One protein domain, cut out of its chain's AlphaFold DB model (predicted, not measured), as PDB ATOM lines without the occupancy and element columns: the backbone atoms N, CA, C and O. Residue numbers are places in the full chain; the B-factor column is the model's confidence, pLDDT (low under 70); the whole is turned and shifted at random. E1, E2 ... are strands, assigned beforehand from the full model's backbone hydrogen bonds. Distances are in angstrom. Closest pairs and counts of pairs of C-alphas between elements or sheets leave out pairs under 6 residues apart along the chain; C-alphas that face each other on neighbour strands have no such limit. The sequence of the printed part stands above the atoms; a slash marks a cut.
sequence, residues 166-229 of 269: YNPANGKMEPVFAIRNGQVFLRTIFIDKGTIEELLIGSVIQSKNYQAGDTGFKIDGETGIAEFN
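What this domain is: This is residues 166 to 229 of the 269 residues of the protein "DUF1983 domain-containing protein" of Arsenophonus nasoniae (son-killer infecting Nasonia vitripennis) (UniProt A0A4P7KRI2). With little regular structure, the printed part is a small sheet, E3, E4 and E5, and a separate hairpin, E1 and E2, joined by a long loop in which residues 190 to 199 stick out. The sheet, in order E3 - E4 - E5, is an antiparallel meander, each strand the neighbour of the one before. The 64 printed residues are all strand by class, with 21 in five named strands, E1 to E5 along the chain, and no named helix. The whole is only just loose, close to extended, with a radius of gyration of the C-alphas of 15.7 A and spans of 41 by 29 by 24 A.

How they stand to each other: Inner strand E4, residues 217 to 220, forms hairpins with edge strands E3, residues 204 to 206, and E5, residues 226 to 228. N 205 and O 219, 2.9 A, and N 218 and O 227, 2.9 A, are within hydrogen-bond range. E1, residues 174 to 180, and E2, residues 183 to 186, form an antiparallel hairpin at 166 degrees, with N 185 and O 178 at 2.8 A. Both are apart from E3, E4 and E5.

Where its parts are: E1 spans 15.8 A from C-alpha 174 at (-47.541, -52.807, 6.827), E2 10.0 A, E3 6.2 A, E4 10.1 A, and E5 6.8 A to C-alpha 228 at (-41.493, -18.210, 4.444).

The domain as a whole: The C-alphas of Asn 181 and Asp 214, the two farthest apart, are 41.7 A apart. The link from E2 to E3 is long, 17 residues. The printed part has no cut, and no printed residue is under 70 in pLDDT.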
ATOM      1  N   TYR A 166     -53.047 -53.164  10.479       90.75
ATOM      2  CA  TYR A 166     -52.284 -53.425   9.260       90.75
ATOM      3  C   TYR A 166     -53.089 -53.053   8.017       90.75
ATOM      4  O   TYR A 166     -54.298 -53.269   7.965       90.75
ATOM      5  N   ASN A 167     -52.400 -52.558   6.991       86.31
ATOM      6  CA  ASN A 167     -52.933 -52.444   5.642       86.31
ATOM      7  C   ASN A 167     -52.222 -53.474   4.745       86.31
ATOM      8  O   ASN A 167     -51.024 -53.317   4.518       86.31
ATOM      9  N   PRO A 168     -52.916 -54.504   4.224       83.81
ATOM     10  CA  PRO A 168     -52.319 -55.525   3.360       83.81
ATOM     11  C   PRO A 168     -52.068 -55.046   1.914       83.81
ATOM     12  O   PRO A 168     -51.825 -55.867   1.023       83.81
ATOM     13  N   ALA A 169     -52.173 -53.739   1.640       81.88
ATOM     14  CA  ALA A 169     -51.944 -53.177   0.315       81.88
ATOM     15  C   ALA A 169     -50.594 -53.632  -0.267       81.88
ATOM     16  O   ALA A 169     -49.569 -53.667   0.412       81.88
ATOM     17  N   ASN A 170     -50.596 -53.979  -1.556       77.25
ATOM     18  CA  ASN A 170     -49.413 -54.431  -2.300       77.25
ATOM     19  C   ASN A 170     -48.764 -55.727  -1.770       77.25
ATOM     20  O   ASN A 170     -47.578 -55.962  -2.000       77.25
ATOM     21  N   GLY A 171     -49.524 -56.574  -1.066       83.25
ATOM     22  CA  GLY A 171     -49.047 -57.878  -0.593       83.25
ATOM     23  C   GLY A 171     -48.076 -57.803   0.587       83.25
ATOM     24  O   GLY A 171     -47.455 -58.809   0.926       83.25
ATOM     25  N   LYS A 172     -47.935 -56.631   1.221       83.38
ATOM     26  CA  LYS A 172     -47.142 -56.444   2.439       83.38
ATOM     27  C   LYS A 172     -48.061 -56.107   3.604       83.38
ATOM     28  O   LYS A 172     -48.952 -55.279   3.478       83.38
ATOM     29  N   MET A 173     -47.825 -56.737   4.751       86.38
ATOM     30  CA  MET A 173     -48.517 -56.423   6.002       86.38
ATOM     31  C   MET A 173     -47.820 -55.242   6.679       86.38
ATOM     32  O   MET A 173     -46.967 -55.430   7.545       86.38
ATOM     33  N   GLU A 174     -48.145 -54.018   6.262       88.69
ATOM     34  CA  GLU A 174     -47.541 -52.807   6.827       88.69
ATOM     35  C   GLU A 174     -48.452 -52.179   7.897       88.69
ATOM     36  O   GLU A 174     -49.648 -51.992   7.649       88.69
ATOM     37  N   PRO A 175     -47.933 -51.852   9.099       91.12
ATOM     38  CA  PRO A 175     -48.721 -51.179  10.123       91.12
ATOM     39  C   PRO A 175     -48.981 -49.721   9.720       91.12
ATOM     40  O   PRO A 175     -48.053 -48.992   9.357       91.12
ATOM     41  N   VAL A 176     -50.238 -49.288   9.815       91.88
ATOM     42  CA  VAL A 176     -50.666 -47.902   9.536       91.88
ATOM     43  C   VAL A 176     -51.022 -47.124  10.803       91.88
ATOM     44  O   VAL A 176     -50.941 -45.899  10.812       91.88
ATOM     45  N   PHE A 177     -51.357 -47.839  11.876       95.31
ATOM     46  CA  PHE A 177     -51.639 -47.305  13.203       95.31
ATOM     47  C   PHE A 177     -51.144 -48.301  14.246       95.31
ATOM     48  O   PHE A 177     -51.402 -49.501  14.115       95.31
ATOM     49  N   ALA A 178     -50.463 -47.818  15.280       96.06
ATOM     50  CA  ALA A 178     -50.117 -48.638  16.428       96.06
ATOM     51  C   ALA A 178     -50.225 -47.860  17.740       96.06
ATOM     52  O   ALA A 178     -49.873 -46.687  17.801       96.06
ATOM     53  N   ILE A 179     -50.654 -48.537  18.800       96.25
ATOM     54  CA  ILE A 179     -50.535 -48.069  20.181       96.25
ATOM     55  C   ILE A 179     -49.531 -48.980  20.865       96.25
ATOM     56  O   ILE A 179     -49.698 -50.199  20.836       96.25
ATOM     57  N   ARG A 180     -48.495 -48.409  21.475       93.75
ATOM     58  CA  ARG A 180     -47.489 -49.156  22.236       93.75
ATOM     59  C   ARG A 180     -46.991 -48.304  23.390       93.75
ATOM     60  O   ARG A 180     -46.643 -47.148  23.184       93.75
ATOM     61  N   ASN A 181     -46.945 -48.876  24.593       87.38
ATOM     62  CA  ASN A 181     -46.484 -48.187  25.808       87.38
ATOM     63  C   ASN A 181     -47.189 -46.832  26.044       87.38
ATOM     64  O   ASN A 181     -46.549 -45.854  26.413       87.38
ATOM     65  N   GLY A 182     -48.497 -46.756  25.770       85.62
ATOM     66  CA  GLY A 182     -49.286 -45.526  25.926       85.62
ATOM     67  C   GLY A 182     -49.078 -44.468  24.835       85.62
ATOM     68  O   GLY A 182     -49.693 -43.410  24.899       85.62
ATOM     69  N   GLN A 183     -48.252 -44.740  23.822       91.19
ATOM     70  CA  GLN A 183     -47.986 -43.822  22.716       91.19
ATOM     71  C   GLN A 183     -48.644 -44.303  21.424       91.19
ATOM     72  O   GLN A 183     -48.652 -45.500  21.123       91.19
ATOM     73  N   VAL A 184     -49.174 -43.354  20.650       95.25
ATOM     74  CA  VAL A 184     -49.738 -43.591  19.318       95.25
ATOM     75  C   VAL A 184     -48.661 -43.359  18.261       95.25
ATOM     76  O   VAL A 184     -48.004 -42.321  18.250       95.25
ATOM     77  N   PHE A 185     -48.515 -44.309  17.343       95.06
ATOM     78  CA  PHE A 185     -47.606 -44.248  16.206       95.06
ATOM     79  C   PHE A 185     -48.401 -44.252  14.901       95.06
ATOM     80  O   PHE A 185     -49.222 -45.138  14.651       95.06
ATOM     81  N   LEU A 186     -48.113 -43.267  14.054       94.50
ATOM     82  CA  LEU A 186     -48.710 -43.061  12.738       94.50
ATOM     83  C   LEU A 186     -47.589 -42.783  11.737       94.50
ATOM     84  O   LEU A 186     -46.666 -42.031  12.041       94.50
ATOM     85  N   ARG A 187     -47.666 -43.374  10.539       87.00
ATOM     86  CA  ARG A 187     -46.686 -43.109   9.470       87.00
ATOM     87  C   ARG A 187     -47.053 -41.871   8.659       87.00
ATOM     88  O   ARG A 187     -46.236 -40.976   8.483       87.00
ATOM     89  N   THR A 188     -48.281 -41.853   8.156       88.19
ATOM     90  CA  THR A 188     -48.834 -40.772   7.343       88.19
ATOM     91  C   THR A 188     -50.288 -40.602   7.740       88.19
ATOM     92  O   THR A 188     -51.008 -41.591   7.873       88.19
ATOM     93  N   ILE A 189     -50.725 -39.357   7.896       91.31
ATOM     94  CA  ILE A 189     -52.121 -39.005   8.145       91.31
ATOM     95  C   ILE A 189     -52.538 -37.902   7.170       91.31
ATOM     96  O   ILE A 189     -51.752 -37.007   6.863       91.31
ATOM     97  N   PHE A 190     -53.763 -37.988   6.658       91.75
ATOM     98  CA  PHE A 190     -54.410 -36.911   5.915       91.75
ATOM     99  C   PHE A 190     -55.511 -36.329   6.801       91.75
ATOM    100  O   PHE A 190     -56.369 -37.072   7.275       91.75
ATOM    101  N   ILE A 191     -55.462 -35.022   7.046       92.19
ATOM    102  CA  ILE A 191     -56.398 -34.306   7.917       92.19
ATOM    103  C   ILE A 191     -57.016 -33.183   7.086       92.19
ATOM    104  O   ILE A 191     -56.292 -32.300   6.636       92.19
ATOM    105  N   ASP A 192     -58.334 -33.222   6.879       94.69
ATOM    106  CA  ASP A 192     -59.066 -32.144   6.196       94.69
ATOM    107  C   ASP A 192     -59.123 -30.881   7.072       94.69
ATOM    108  O   ASP A 192     -58.748 -29.784   6.661       94.69
ATOM    109  N   LYS A 193     -59.507 -31.058   8.341       93.50
ATOM    110  CA  LYS A 193     -59.519 -30.007   9.361       93.50
ATOM    111  C   LYS A 193     -59.186 -30.595  10.729       93.50
ATOM    112  O   LYS A 193     -59.712 -31.642  11.096       93.50
ATOM    113  N   GLY A 194     -58.345 -29.904  11.492       90.56
ATOM    114  CA  GLY A 194     -57.999 -30.266  12.864       90.56
ATOM    115  C   GLY A 194     -57.695 -29.029  13.702       90.56
ATOM    116  O   GLY A 194     -57.265 -28.008  13.167       90.56
ATOM    117  N   THR A 195     -57.926 -29.134  15.007       91.25
ATOM    118  CA  THR A 195     -57.492 -28.155  16.012       91.25
ATOM    119  C   THR A 195     -56.404 -28.815  16.847       91.25
ATOM    120  O   THR A 195     -56.578 -29.955  17.273       91.25
ATOM    121  N   ILE A 196     -55.288 -28.120  17.056       90.75
ATOM    122  CA  ILE A 196     -54.183 -28.581  17.895       90.75
ATOM    123  C   ILE A 196     -53.924 -27.487  18.927       90.75
ATOM    124  O   ILE A 196     -53.619 -26.360  18.546       90.75
ATOM    125  N   GLU A 197     -54.088 -27.809  20.208       91.38
ATOM    126  CA  GLU A 197     -53.835 -26.865  21.305       91.38
ATOM    127  C   GLU A 197     -52.336 -26.720  21.582       91.38
ATOM    128  O   GLU A 197     -51.839 -25.610  21.752       91.38
ATOM    129  N   GLU A 198     -51.604 -27.837  21.548       90.19
ATOM    130  CA  GLU A 198     -50.157 -27.884  21.741       90.19
ATOM    131  C   GLU A 198     -49.525 -28.930  20.812       90.19
ATOM    132  O   GLU A 198     -50.060 -30.026  20.629       90.19
ATOM    133  N   LEU A 199     -48.382 -28.588  20.206       92.19
ATOM    134  CA  LEU A 199     -47.618 -29.483  19.340       92.19
ATOM    135  C   LEU A 199     -46.120 -29.346  19.608       92.19
ATOM    136  O   LEU A 199     -45.528 -28.305  19.325       92.19
ATOM    137  N   LEU A 200     -45.497 -30.430  20.068       93.12
ATOM    138  CA  LEU A 200     -44.044 -30.534  20.125       93.12
ATOM    139  C   LEU A 200     -43.510 -31.057  18.786       93.12
ATOM    140  O   LEU A 200     -43.837 -32.167  18.363       93.12
ATOM    141  N   ILE A 201     -42.684 -30.258  18.116       92.88
ATOM    142  CA  ILE A 201     -42.140 -30.570  16.790       92.88
ATOM    143  C   ILE A 201     -40.693 -31.030  16.952       92.88
ATOM    144  O   ILE A 201     -39.840 -30.244  17.351       92.88
ATOM    145  N   GLY A 202     -40.420 -32.293  16.618       90.00
ATOM    146  CA  GLY A 202     -39.069 -32.857  16.693       90.00
ATOM    147  C   GLY A 202     -38.157 -32.452  15.535       90.00
ATOM    148  O   GLY A 202     -36.977 -32.260  15.765       90.00
ATOM    149  N   SER A 203     -38.698 -32.303  14.318       94.25
ATOM    150  CA  SER A 203     -37.917 -31.921  13.130       94.25
ATOM    151  C   SER A 203     -38.562 -30.756  12.382       94.25
ATOM    152  O   SER A 203     -38.220 -29.617  12.657       94.25
ATOM    153  N   VAL A 204     -39.504 -30.975  11.452       96.56
ATOM    154  CA  VAL A 204     -39.995 -29.884  10.584       96.56
ATOM    155  C   VAL A 204     -41.508 -29.878  10.394       96.56
ATOM    156  O   VAL A 204     -42.138 -30.930  10.294       96.56
ATOM    157  N   ILE A 205     -42.072 -28.679  10.243       96.88
ATOM    158  CA  ILE A 205     -43.360 -28.449   9.576       96.88
ATOM    159  C   ILE A 205     -43.071 -27.674   8.298       96.88
ATOM    160  O   ILE A 205     -42.456 -26.611   8.342       96.88
ATOM    161  N   GLN A 206     -43.512 -28.184   7.150       97.19
ATOM    162  CA  GLN A 206     -43.224 -27.543   5.872       97.19
ATOM    163  C   GLN A 206     -44.326 -27.744   4.839       97.19
ATOM    164  O   GLN A 206     -45.110 -28.692   4.896       97.19
ATOM    165  N   SER A 207     -44.334 -26.864   3.841       97.50
ATOM    166  CA  SER A 207     -45.112 -27.066   2.621       97.50
ATOM    167  C   SER A 207     -44.630 -28.310   1.872       97.50
ATOM    168  O   SER A 207     -43.429 -28.557   1.771       97.50
ATOM    169  N   LYS A 208     -45.555 -29.061   1.261       96.06
ATOM    170  CA  LYS A 208     -45.224 -30.248   0.447       96.06
ATOM    171  C   LYS A 208     -44.231 -29.942  -0.686       96.06
ATOM    172  O   LYS A 208     -43.457 -30.812  -1.065       96.06
ATOM    173  N   ASN A 209     -44.274 -28.730  -1.233       96.69
ATOM    174  CA  ASN A 209     -43.435 -28.248  -2.333       96.69
ATOM    175  C   ASN A 209     -42.396 -27.202  -1.884       96.69
ATOM    176  O   ASN A 209     -42.010 -26.360  -2.693       96.69
ATOM    177  N   TYR A 210     -41.989 -27.206  -0.610       97.88
ATOM    178  CA  TYR A 210     -40.977 -26.274  -0.115       97.88
ATOM    179  C   TYR A 210     -39.655 -26.403  -0.893       97.88
ATOM    180  O   TYR A 210     -39.149 -27.509  -1.095       97.88
ATOM    181  N   GLN A 211     -39.107 -25.262  -1.309       97.31
ATOM    182  CA  GLN A 211     -37.776 -25.113  -1.893       97.31
ATOM    183  C   GLN A 211     -37.135 -23.861  -1.297       97.31
ATOM    184  O   GLN A 211     -37.742 -22.791  -1.352       97.31
ATOM    185  N   ALA A 212     -35.934 -24.005  -0.734       96.88
ATOM    186  CA  ALA A 212     -35.242 -22.915  -0.052       96.88
ATOM    187  C   ALA A 212     -35.061 -21.699  -0.979       96.88
ATOM    188  O   ALA A 212     -34.526 -21.831  -2.081       96.88
ATOM    189  N   GLY A 213     -35.513 -20.529  -0.533       96.44
ATOM    190  CA  GLY A 213     -35.437 -19.263  -1.261       96.44
ATOM    191  C   GLY A 213     -36.410 -19.105  -2.436       96.44
ATOM    192  O   GLY A 213     -36.300 -18.109  -3.150       96.44
ATOM    193  N   ASP A 214     -37.339 -20.042  -2.663       96.62
ATOM    194  CA  ASP A 214     -38.242 -20.007  -3.823       96.62
ATOM    195  C   ASP A 214     -39.724 -20.219  -3.465       96.62
ATOM    196  O   ASP A 214     -40.551 -19.309  -3.597       96.62
ATOM    197  N   THR A 215     -40.085 -21.413  -2.986       97.38
ATOM    198  CA  THR A 215     -41.492 -21.819  -2.837       97.38
ATOM    199  C   THR A 215     -41.781 -22.371  -1.441       97.38
ATOM    200  O   THR A 215     -40.944 -23.019  -0.818       97.38
ATOM    201  N   GLY A 216     -42.993 -22.123  -0.936       97.56
ATOM    202  CA  GLY A 216     -43.500 -22.695   0.314       97.56
ATOM    203  C   GLY A 216     -42.927 -22.065   1.588       97.56
ATOM    204  O   GLY A 216     -42.404 -20.949   1.579       97.56
ATOM    205  N   PHE A 217     -43.069 -22.792   2.693       98.38
ATOM    206  CA  PHE A 217     -42.502 -22.449   3.996       98.38
ATOM    207  C   PHE A 217     -41.903 -23.684   4.676       98.38
ATOM    208  O   PHE A 217     -42.323 -24.811   4.383       98.38
ATOM    209  N   LYS A 218     -40.988 -23.453   5.618       98.00
ATOM    210  CA  LYS A 218     -40.417 -24.449   6.527       98.00
ATOM    211  C   LYS A 218     -40.246 -23.835   7.918       98.00
ATOM    212  O   LYS A 218     -39.716 -22.738   8.042       98.00
ATOM    213  N   ILE A 219     -40.669 -24.553   8.951       97.44
ATOM    214  CA  ILE A 219     -40.370 -24.278  10.360       97.44
ATOM    215  C   ILE A 219     -39.592 -25.480  10.878       97.44
ATOM    216  O   ILE A 219     -40.085 -26.607  10.807       97.44
ATOM    217  N   ASP A 220     -38.379 -25.244  11.353       96.50
ATOM    218  CA  ASP A 220     -37.450 -26.266  11.814       96.50
ATOM    219  C   ASP A 220     -37.339 -26.215  13.345       96.50
ATOM    220  O   ASP A 220     -36.867 -25.232  13.916       96.50
ATOM    221  N   GLY A 221     -37.835 -27.255  14.009       95.56
ATOM    222  CA  GLY A 221     -37.881 -27.371  15.465       95.56
ATOM    223  C   GLY A 221     -36.527 -27.665  16.114       95.56
ATOM    224  O   GLY A 221     -36.365 -27.370  17.293       95.56
ATOM    225  N   GLU A 222     -35.548 -28.192  15.369       95.00
ATOM    226  CA  GLU A 222     -34.207 -28.478  15.901       95.00
ATOM    227  C   GLU A 222     -33.335 -27.220  15.906       95.00
ATOM    228  O   GLU A 222     -32.631 -26.936  16.874       95.00
ATOM    229  N   THR A 223     -33.388 -26.450  14.818       95.25
ATOM    230  CA  THR A 223     -32.560 -25.245  14.637       95.25
ATOM    231  C   THR A 223     -33.259 -23.953  15.054       95.25
ATOM    232  O   THR A 223     -32.598 -22.931  15.239       95.25
ATOM    233  N   GLY A 224     -34.591 -23.964  15.163       92.88
ATOM    234  CA  GLY A 224     -35.411 -22.774  15.392       92.88
ATOM    235  C   GLY A 224     -35.568 -21.869  14.163       92.88
ATOM    236  O   GLY A 224     -36.167 -20.797  14.269       92.88
ATOM    237  N   ILE A 225     -35.044 -22.259  12.996       95.25
ATOM    238  CA  ILE A 225     -35.148 -21.464  11.767       95.25
ATOM    239  C   ILE A 225     -36.559 -21.588  11.183       95.25
ATOM    240  O   ILE A 225     -37.083 -22.686  10.994       95.25
ATOM    241  N   ALA A 226     -37.145 -20.447  10.821       97.12
ATOM    242  CA  ALA A 226     -38.382 -20.375  10.056       97.12
ATOM    243  C   ALA A 226     -38.157 -19.605   8.746       97.12
ATOM    244  O   ALA A 226     -37.684 -18.470   8.756       97.12
ATOM    245  N   GLU A 227     -38.526 -20.212   7.621       97.62
ATOM    246  CA  GLU A 227     -38.451 -19.625   6.286       97.62
ATOM    247  C   GLU A 227     -39.843 -19.592   5.654       97.62
ATOM    248  O   GLU A 227     -40.521 -20.616   5.559       97.62
ATOM    249  N   PHE A 228     -40.252 -18.414   5.185       97.94
ATOM    250  CA  PHE A 228     -41.493 -18.210   4.444       97.94
ATOM    251  C   PHE A 228     -41.185 -17.457   3.146       97.94
ATOM    252  O   PHE A 228     -41.009 -16.240   3.165       97.94
ATOM    253  N   ASN A 229     -41.168 -18.157   2.007       96.75
ATOM    254  CA  ASN A 229     -40.721 -17.577   0.730       96.75
ATOM    255  C   ASN A 229     -41.662 -16.508   0.155       96.75
ATOM    256  O   ASN A 229     -41.253 -15.671  -0.645       96.75
TER     257      ASN A 229